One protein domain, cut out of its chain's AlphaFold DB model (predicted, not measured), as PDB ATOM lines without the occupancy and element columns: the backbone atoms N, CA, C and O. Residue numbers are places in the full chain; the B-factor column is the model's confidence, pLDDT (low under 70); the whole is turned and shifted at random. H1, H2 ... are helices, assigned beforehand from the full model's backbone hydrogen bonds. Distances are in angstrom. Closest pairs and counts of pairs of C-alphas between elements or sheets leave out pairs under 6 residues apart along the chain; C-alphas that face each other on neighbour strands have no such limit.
ATOM      1  N   ALA A   2     108.668 133.873 163.173       47.72
ATOM      2  CA  ALA A   2     108.833 133.851 164.620       47.72
ATOM      3  C   ALA A   2     108.011 132.662 165.117       47.72
ATOM      4  O   ALA A   2     106.786 132.658 164.989       47.72
ATOM      5  N   ALA A   3     108.708 131.618 165.563       52.81
ATOM      6  CA  ALA A   3     108.116 130.404 166.093       52.81
ATOM      7  C   ALA A   3     106.997 130.747 167.083       52.81
ATOM      8  O   ALA A   3     107.174 131.593 167.961       52.81
ATOM      9  N   THR A   4     105.853 130.080 166.943       55.66
ATOM     10  CA  THR A   4     104.810 130.015 167.965       55.66
ATOM     11  C   THR A   4     105.430 129.436 169.232       55.66
ATOM     12  O   THR A   4     105.458 128.221 169.420       55.66
ATOM     13  N   ALA A   5     106.008 130.299 170.064       63.16
ATOM     14  CA  ALA A   5     106.479 129.924 171.378       63.16
ATOM     15  C   ALA A   5     105.262 129.416 172.153       63.16
ATOM     16  O   ALA A   5     104.272 130.134 172.303       63.16
ATOM     17  N   ASP A   6     105.320 128.162 172.595       80.94
ATOM     18  CA  ASP A   6     104.328 127.621 173.509       80.94
ATOM     19  C   ASP A   6     104.296 128.520 174.752       80.94
ATOM     20  O   ASP A   6     105.274 128.615 175.500       80.94
ATOM     21  N   ALA A   7     103.177 129.220 174.949       82.06
ATOM     22  CA  ALA A   7     102.993 130.117 176.080       82.06
ATOM     23  C   ALA A   7     103.256 129.391 177.412       82.06
ATOM     24  O   ALA A   7     103.793 129.997 178.340       82.06
ATOM     25  N   GLY A   8     102.961 128.084 177.489       87.25
ATOM     26  CA  GLY A   8     103.270 127.245 178.645       87.25
ATOM     27  C   GLY A   8     104.768 127.190 178.952       87.25
ATOM     28  O   GLY A   8     105.174 127.449 180.088       87.25
ATOM     29  N   ALA A   9     105.602 126.944 177.941       89.06
ATOM     30  CA  ALA A   9     107.057 126.929 178.084       89.06
ATOM     31  C   ALA A   9     107.618 128.290 178.540       89.06
ATOM     32  O   ALA A   9     108.514 128.341 179.388       89.06
ATOM     33  N   LEU A  10     107.057 129.401 178.046       89.19
ATOM     34  CA  LEU A  10     107.448 130.746 178.485       89.19
ATOM     35  C   LEU A  10     107.113 130.990 179.962       89.19
ATOM     36  O   LEU A  10     107.952 131.510 180.698       89.19
ATOM     37  N   PHE A  11     105.928 130.582 180.425       91.88
ATOM     38  CA  PHE A  11     105.560 130.716 181.838       91.88
ATOM     39  C   PHE A  11     106.487 129.923 182.760       91.88
ATOM     40  O   PHE A  11     106.903 130.447 183.797       91.88
ATOM     41  N   VAL A  12     106.853 128.698 182.370       93.50
ATOM     42  CA  VAL A  12     107.836 127.889 183.108       93.50
ATOM     43  C   VAL A  12     109.168 128.630 183.183       93.50
ATOM     44  O   VAL A  12     109.704 128.815 184.277       93.50
ATOM     45  N   ARG A  13     109.658 129.158 182.055       91.12
ATOM     46  CA  ARG A  13     110.933 129.881 182.025       91.12
ATOM     47  C   ARG A  13     110.921 131.149 182.883       91.12
ATOM     48  O   ARG A  13     111.893 131.434 183.580       91.12
ATOM     49  N   VAL A  14     109.816 131.895 182.893       92.19
ATOM     50  CA  VAL A  14     109.643 133.066 183.770       92.19
ATOM     51  C   VAL A  14     109.651 132.657 185.246       92.19
ATOM     52  O   VAL A  14     110.252 133.349 186.072       92.19
ATOM     53  N   ALA A  15     109.016 131.538 185.605       94.81
ATOM     54  CA  ALA A  15     109.027 131.031 186.975       94.81
ATOM     55  C   ALA A  15     110.442 130.620 187.425       94.81
ATOM     56  O   ALA A  15     110.850 130.954 188.542       94.81
ATOM     57  N   GLU A  16     111.210 129.969 186.548       94.19
ATOM     58  CA  GLU A  16     112.619 129.634 186.784       94.19
ATOM     59  C   GLU A  16     113.477 130.882 186.999       94.19
ATOM     60  O   GLU A  16     114.197 130.952 187.993       94.19
ATOM     61  N   LEU A  17     113.360 131.893 186.130       94.31
ATOM     62  CA  LEU A  17     114.102 133.151 186.261       94.31
ATOM     63  C   LEU A  17     113.756 133.880 187.565       94.31
ATOM     64  O   LEU A  17     114.641 134.372 188.260       94.31
ATOM     65  N   ARG A  18     112.476 133.901 187.962       94.50
ATOM     66  CA  ARG A  18     112.057 134.470 189.254       94.50
ATOM     67  C   ARG A  18     112.700 133.744 190.430       94.50
ATOM     68  O   ARG A  18     113.147 134.397 191.370       94.50
ATOM     69  N   LYS A  19     112.740 132.409 190.395       95.56
ATOM     70  CA  LYS A  19     113.411 131.609 191.426       95.56
ATOM     71  C   LYS A  19     114.916 131.881 191.434       95.56
ATOM     72  O   LYS A  19     115.473 132.073 192.508       95.56
ATOM     73  N   TYR A  20     115.536 131.939 190.255       95.38
ATOM     74  CA  TYR A  20     116.950 132.247 190.081       95.38
ATOM     75  C   TYR A  20     117.304 133.591 190.728       95.38
ATOM     76  O   TYR A  20     118.146 133.615 191.622       95.38
ATOM     77  N   PHE A  21     116.611 134.679 190.367       93.06
ATOM     78  CA  PHE A  21     116.913 136.027 190.869       93.06
ATOM     79  C   PHE A  21     116.651 136.197 192.368       93.06
ATOM     80  O   PHE A  21     117.392 136.915 193.027       93.06
ATOM     81  N   ARG A  22     115.654 135.505 192.937       94.75
ATOM     82  CA  ARG A  22     115.420 135.505 194.396       94.75
ATOM     83  C   ARG A  22     116.540 134.840 195.192       94.75
ATOM     84  O   ARG A  22     116.651 135.097 196.384       94.75
ATOM     85  N   ALA A  23     117.306 133.954 194.561       94.00
ATOM     86  CA  ALA A  23     118.416 133.257 195.192       94.00
ATOM     87  C   ALA A  23     119.767 133.971 195.001       94.00
ATOM     88  O   ALA A  23     120.747 133.527 195.594       94.00
ATOM     89  N   GLN A  24     119.831 135.033 194.186       93.75
ATOM     90  CA  GLN A  24     121.073 135.774 193.958       93.75
ATOM     91  C   GLN A  24     121.322 136.826 195.044       93.75
ATOM     92  O   GLN A  24     120.383 137.352 195.644       93.75
ATOM     93  N   TYR A  25     122.589 137.190 195.230       89.88
ATOM     94  CA  TYR A  25     123.001 138.375 195.986       89.88
ATOM     95  C   TYR A  25     123.679 139.416 195.077       89.88
ATOM     96  O   TYR A  25     124.105 139.117 193.961       89.88
ATOM     97  N   ALA A  26     123.766 140.665 195.542       83.44
ATOM     98  CA  ALA A  26     124.375 141.752 194.778       83.44
ATOM     99  C   ALA A  26     125.860 141.472 194.476       83.44
ATOM    100  O   ALA A  26     126.617 141.083 195.362       83.44
ATOM    101  N   GLY A  27     126.271 141.667 193.220       81.50
ATOM    102  CA  GLY A  27     127.636 141.385 192.759       81.50
ATOM    103  C   GLY A  27     127.926 139.908 192.465       81.50
ATOM    104  O   GLY A  27     129.036 139.581 192.050       81.50
ATOM    105  N   GLN A  28     126.954 139.005 192.644       88.88
ATOM    106  CA  GLN A  28     127.104 137.612 192.232       88.88
ATOM    107  C   GLN A  28     127.204 137.505 190.706       88.88
ATOM    108  O   GLN A  28     126.394 138.076 189.974       88.88
ATOM    109  N   LYS A  29     128.188 136.736 190.226       87.69
ATOM    110  CA  LYS A  29     128.327 136.429 188.802       87.69
ATOM    111  C   LYS A  29     127.160 135.558 188.346       87.69
ATOM    112  O   LYS A  29     126.940 134.476 188.888       87.69
ATOM    113  N   ASP A  30     126.452 136.033 187.330       91.56
ATOM    114  CA  ASP A  30     125.334 135.307 186.741       91.56
ATOM    115  C   ASP A  30     125.789 134.139 185.860       91.56
ATOM    116  O   ASP A  30     126.908 134.126 185.343       91.56
ATOM    117  N   ASP A  31     124.897 133.177 185.620       91.62
ATOM    118  CA  ASP A  31     125.115 132.178 184.576       91.62
ATOM    119  C   ASP A  31     125.095 132.800 183.162       91.62
ATOM    120  O   ASP A  31     124.613 133.913 182.936       91.62
ATOM    121  N   HIS A  32     125.641 132.079 182.181       90.31
ATOM    122  CA  HIS A  32     125.784 132.594 180.815       90.31
ATOM    123  C   HIS A  32     124.438 132.957 180.156       90.31
ATOM    124  O   HIS A  32     124.352 133.916 179.384       90.31
ATOM    125  N   LEU A  33     123.369 132.208 180.453       91.00
ATOM    126  CA  LEU A  33     122.048 132.462 179.875       91.00
ATOM    127  C   LEU A  33     121.446 133.756 180.426       91.00
ATOM    128  O   LEU A  33     120.875 134.541 179.670       91.00
ATOM    129  N   VAL A  34     121.605 134.006 181.724       93.12
ATOM    130  CA  VAL A  34     121.157 135.233 182.380       93.12
ATOM    131  C   VAL A  34     122.009 136.425 181.953       93.12
ATOM    132  O   VAL A  34     121.444 137.482 181.676       93.12
ATOM    133  N   GLN A  35     123.328 136.267 181.804       91.44
ATOM    134  CA  GLN A  35     124.187 137.307 181.222       91.44
ATOM    135  C   GLN A  35     123.726 137.684 179.808       91.44
ATOM    136  O   GLN A  35     123.563 138.865 179.504       91.44
ATOM    137  N   THR A  36     123.433 136.687 178.965       91.50
ATOM    138  CA  THR A  36     122.917 136.904 177.603       91.50
ATOM    139  C   THR A  36     121.578 137.638 177.625       91.50
ATOM    140  O   THR A  36     121.389 138.583 176.861       91.50
ATOM    141  N   LEU A  37     120.659 137.240 178.510       92.94
ATOM    142  CA  LEU A  37     119.361 137.893 178.667       92.94
ATOM    143  C   LEU A  37     119.521 139.361 179.086       92.94
ATOM    144  O   LEU A  37     118.976 140.241 178.427       92.94
ATOM    145  N   LYS A  38     120.309 139.632 180.133       91.69
ATOM    146  CA  LYS A  38     120.583 140.994 180.617       91.69
ATOM    147  C   LYS A  38     121.245 141.858 179.543       91.69
ATOM    148  O   LYS A  38     120.831 142.997 179.349       91.69
ATOM    149  N   GLY A  39     122.234 141.312 178.836       92.69
ATOM    150  CA  GLY A  39     122.888 141.984 177.714       92.69
ATOM    151  C   GLY A  39     121.891 142.360 176.621       92.69
ATOM    152  O   GLY A  39     121.849 143.512 176.213       92.69
ATOM    153  N   SER A  40     121.010 141.432 176.243       94.50
ATOM    154  CA  SER A  40     119.988 141.670 175.211       94.50
ATOM    155  C   SER A  40     118.962 142.730 175.633       94.50
ATOM    156  O   SER A  40     118.537 143.535 174.811       94.50
ATOM    157  N   CYS A  41     118.594 142.791 176.920       94.88
ATOM    158  CA  CYS A  41     117.771 143.890 177.432       94.88
ATOM    159  C   CYS A  41     118.479 145.242 177.271       94.88
ATOM    160  O   CYS A  41     117.866 146.194 176.807       94.88
ATOM    161  N   ARG A  42     119.771 145.329 177.610       94.12
ATOM    162  CA  ARG A  42     120.546 146.578 177.490       94.12
ATOM    163  C   ARG A  42     120.801 146.988 176.040       94.12
ATOM    164  O   ARG A  42     120.834 148.178 175.747       94.12
ATOM    165  N   GLU A  43     120.962 146.025 175.139       95.38
ATOM    166  CA  GLU A  43     121.018 146.272 173.694       95.38
ATOM    167  C   GLU A  43     119.712 146.903 173.204       95.38
ATOM    168  O   GLU A  43     119.753 147.927 172.528       95.38
ATOM    169  N   PHE A  44     118.563 146.369 173.627       95.56
ATOM    170  CA  PHE A  44     117.255 146.943 173.312       95.56
ATOM    171  C   PHE A  44     117.071 148.355 173.897       95.56
ATOM    172  O   PHE A  44     116.590 149.252 173.208       95.56
ATOM    173  N   GLU A  45     117.497 148.596 175.140       95.38
ATOM    174  CA  GLU A  45     117.493 149.944 175.731       95.38
ATOM    175  C   GLU A  45     118.341 150.928 174.904       95.38
ATOM    176  O   GLU A  45     117.903 152.044 174.622       95.38
ATOM    177  N   ALA A  46     119.528 150.511 174.451       94.50
ATOM    178  CA  ALA A  46     120.378 151.325 173.583       94.50
ATOM    179  C   ALA A  46     119.741 151.569 172.202       94.50
ATOM    180  O   ALA A  46     119.805 152.679 171.676       94.50
ATOM    181  N   GLU A  47     119.087 150.566 171.614       95.62
ATOM    182  CA  GLU A  47     118.344 150.703 170.355       95.62
ATOM    183  C   GLU A  47     117.188 151.697 170.469       95.62
ATOM    184  O   GLU A  47     116.978 152.491 169.550       95.62
ATOM    185  N   CYS A  48     116.477 151.719 171.601       95.31
ATOM    186  CA  CYS A  48     115.434 152.707 171.862       95.31
ATOM    187  C   CYS A  48     115.979 154.139 171.765       95.31
ATOM    188  O   CYS A  48     115.349 154.981 171.126       95.31
ATOM    189  N   VAL A  49     117.170 154.414 172.313       94.38
ATOM    190  CA  VAL A  49     117.823 155.735 172.196       94.38
ATOM    191  C   VAL A  49     118.052 156.117 170.738       94.38
ATOM    192  O   VAL A  49     117.732 157.232 170.330       94.38
ATOM    193  N   TRP A  50     118.577 155.198 169.932       94.38
ATOM    194  CA  TRP A  50     118.795 155.445 168.509       94.38
ATOM    195  C   TRP A  50     117.472 155.660 167.756       94.38
ATOM    196  O   TRP A  50     117.376 156.552 166.909       94.38
ATOM    197  N   GLY A  51     116.424 154.919 168.126       93.56
ATOM    198  CA  GLY A  51     115.074 155.076 167.587       93.56
ATOM    199  C   GLY A  51     114.451 156.449 167.866       93.56
ATOM    200  O   GLY A  51     113.773 156.990 166.993       93.56
ATOM    201  N   TYR A  52     114.735 157.066 169.021       91.81
ATOM    202  CA  TYR A  52     114.253 158.416 169.370       91.81
ATOM    203  C   TYR A  52     114.672 159.498 168.365       91.81
ATOM    204  O   TYR A  52     113.966 160.492 168.201       91.81
ATOM    205  N   ILE A  53     115.811 159.309 167.696       90.88
ATOM    206  CA  ILE A  53     116.347 160.241 166.693       90.88
ATOM    207  C   ILE A  53     116.267 159.678 165.265       90.88
ATOM    208  O   ILE A  53     116.874 160.226 164.347       90.88
ATOM    209  N   GLY A  54     115.482 158.614 165.059       92.44
ATOM    210  CA  GLY A  54     115.119 158.107 163.734       92.44
ATOM    211  C   GLY A  54     116.086 157.097 163.114       92.44
ATOM    212  O   GLY A  54     115.919 156.751 161.943       92.44
ATOM    213  N   TRP A  55     117.071 156.591 163.861       94.56
ATOM    214  CA  TRP A  55     117.919 155.507 163.367       94.56
ATOM    215  C   TRP A  55     117.168 154.177 163.357       94.56
ATOM    216  O   TRP A  55     116.380 153.862 164.247       94.56
ATOM    217  N   GLN A  56     117.446 153.373 162.335       92.19
ATOM    218  CA  GLN A  56     116.881 152.033 162.180       92.19
ATOM    219  C   GLN A  56     117.900 150.959 162.565       92.19
ATOM    220  O   GLN A  56     119.099 151.158 162.362       92.19
ATOM    221  N   LEU A  57     117.411 149.796 163.015       91.81
ATOM    222  CA  LEU A  57     118.229 148.651 163.445       91.81
ATOM    223  C   LEU A  57     119.364 148.258 162.479       91.81
ATOM    224  O   LEU A  57     120.447 147.962 162.968       91.81
ATOM    225  N   PRO A  58     119.216 148.310 161.137       93.25
ATOM    226  CA  PRO A  58     120.326 147.997 160.230       93.25
ATOM    227  C   PRO A  58     121.561 148.905 160.364       93.25
ATOM    228  O   PRO A  58     122.629 148.535 159.878       93.25
ATOM    229  N   ASN A  59     121.422 150.074 160.999       93.56
ATOM    230  CA  ASN A  59     122.513 151.019 161.256       93.56
ATOM    231  C   ASN A  59     123.186 150.799 162.622       93.56
ATOM    232  O   ASN A  59     124.150 151.485 162.945       93.56
ATOM    233  N   ILE A  60     122.669 149.876 163.434       95.25
ATOM    234  CA  ILE A  60     123.133 149.606 164.794       95.25
ATOM    235  C   ILE A  60     123.793 148.227 164.786       95.25
ATOM    236  O   ILE A  60     123.273 147.278 164.204       95.25
ATOM    237  N   SER A  61     124.980 148.112 165.377       95.62
ATOM    238  CA  SER A  61     125.739 146.859 165.410       95.62
ATOM    239  C   SER A  61     126.251 146.585 166.819       95.62
ATOM    240  O   SER A  61     127.132 147.283 167.312       95.62
ATOM    241  N   HIS A  62     125.715 145.541 167.453       95.75
ATOM    242  CA  HIS A  62     126.172 145.066 168.760       95.75
ATOM    243  C   HIS A  62     127.269 144.021 168.567       95.75
ATOM    244  O   HIS A  62     126.994 142.845 168.349       95.75
ATOM    245  N   LEU A  63     128.530 144.458 168.610       95.38
ATOM    246  CA  LEU A  63     129.673 143.594 168.284       95.38
ATOM    247  C   LEU A  63     130.020 142.574 169.378       95.38
ATOM    248  O   LEU A  63     130.768 141.642 169.100       95.38
TER     249      LEU A  63
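AT A GLANCE: This is residues 2 to 63 of the 254 residues of the protein "Hypothetical protein" of Alexandrium andersonii (UniProt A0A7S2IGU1). Two helices make an open L with little packed between its arms: H1 sticks out as one arm with residues 7 to 16, H2 is the longer arm, the loop with residues 22 to 29 sticks out at the corner, and the tail after H2 folds back. The 62 printed residues hold two named helices, H1 then H2, and no named strand; the class is all helix. The whole is loose, with a radius of gyration of the C-alphas of 15.3 A and spans of 39 by 35 by 20 A.

IN THESE COORDINATES: Start at Ala 2 and go on to C-alpha 7 at (102.993, 130.117, 176.080), where H1, residues 7 to 22, begins; it runs 22.8 A. Find C-alpha 32 at (125.784, 132.594, 180.815); from there H2, residues 32 to 52, runs 30.5 A to C-alpha 52 at (114.253, 158.416, 169.370).

HOW THE PARTS SIT: H1 and H2 are only just apart, their closest C-alphas being 8.3 A from each other. In both, every O i to N i+4 pair is within hydrogen-bond range.

THE WHOLE: The C-alphas of Ala 23 and Gly 54, the two farthest apart, are 40.2 A from each other. The printed part has no cut, and the link from H1 to H2, 9 residues, is short. Look at residues 2 to 5 for pLDDT under 70.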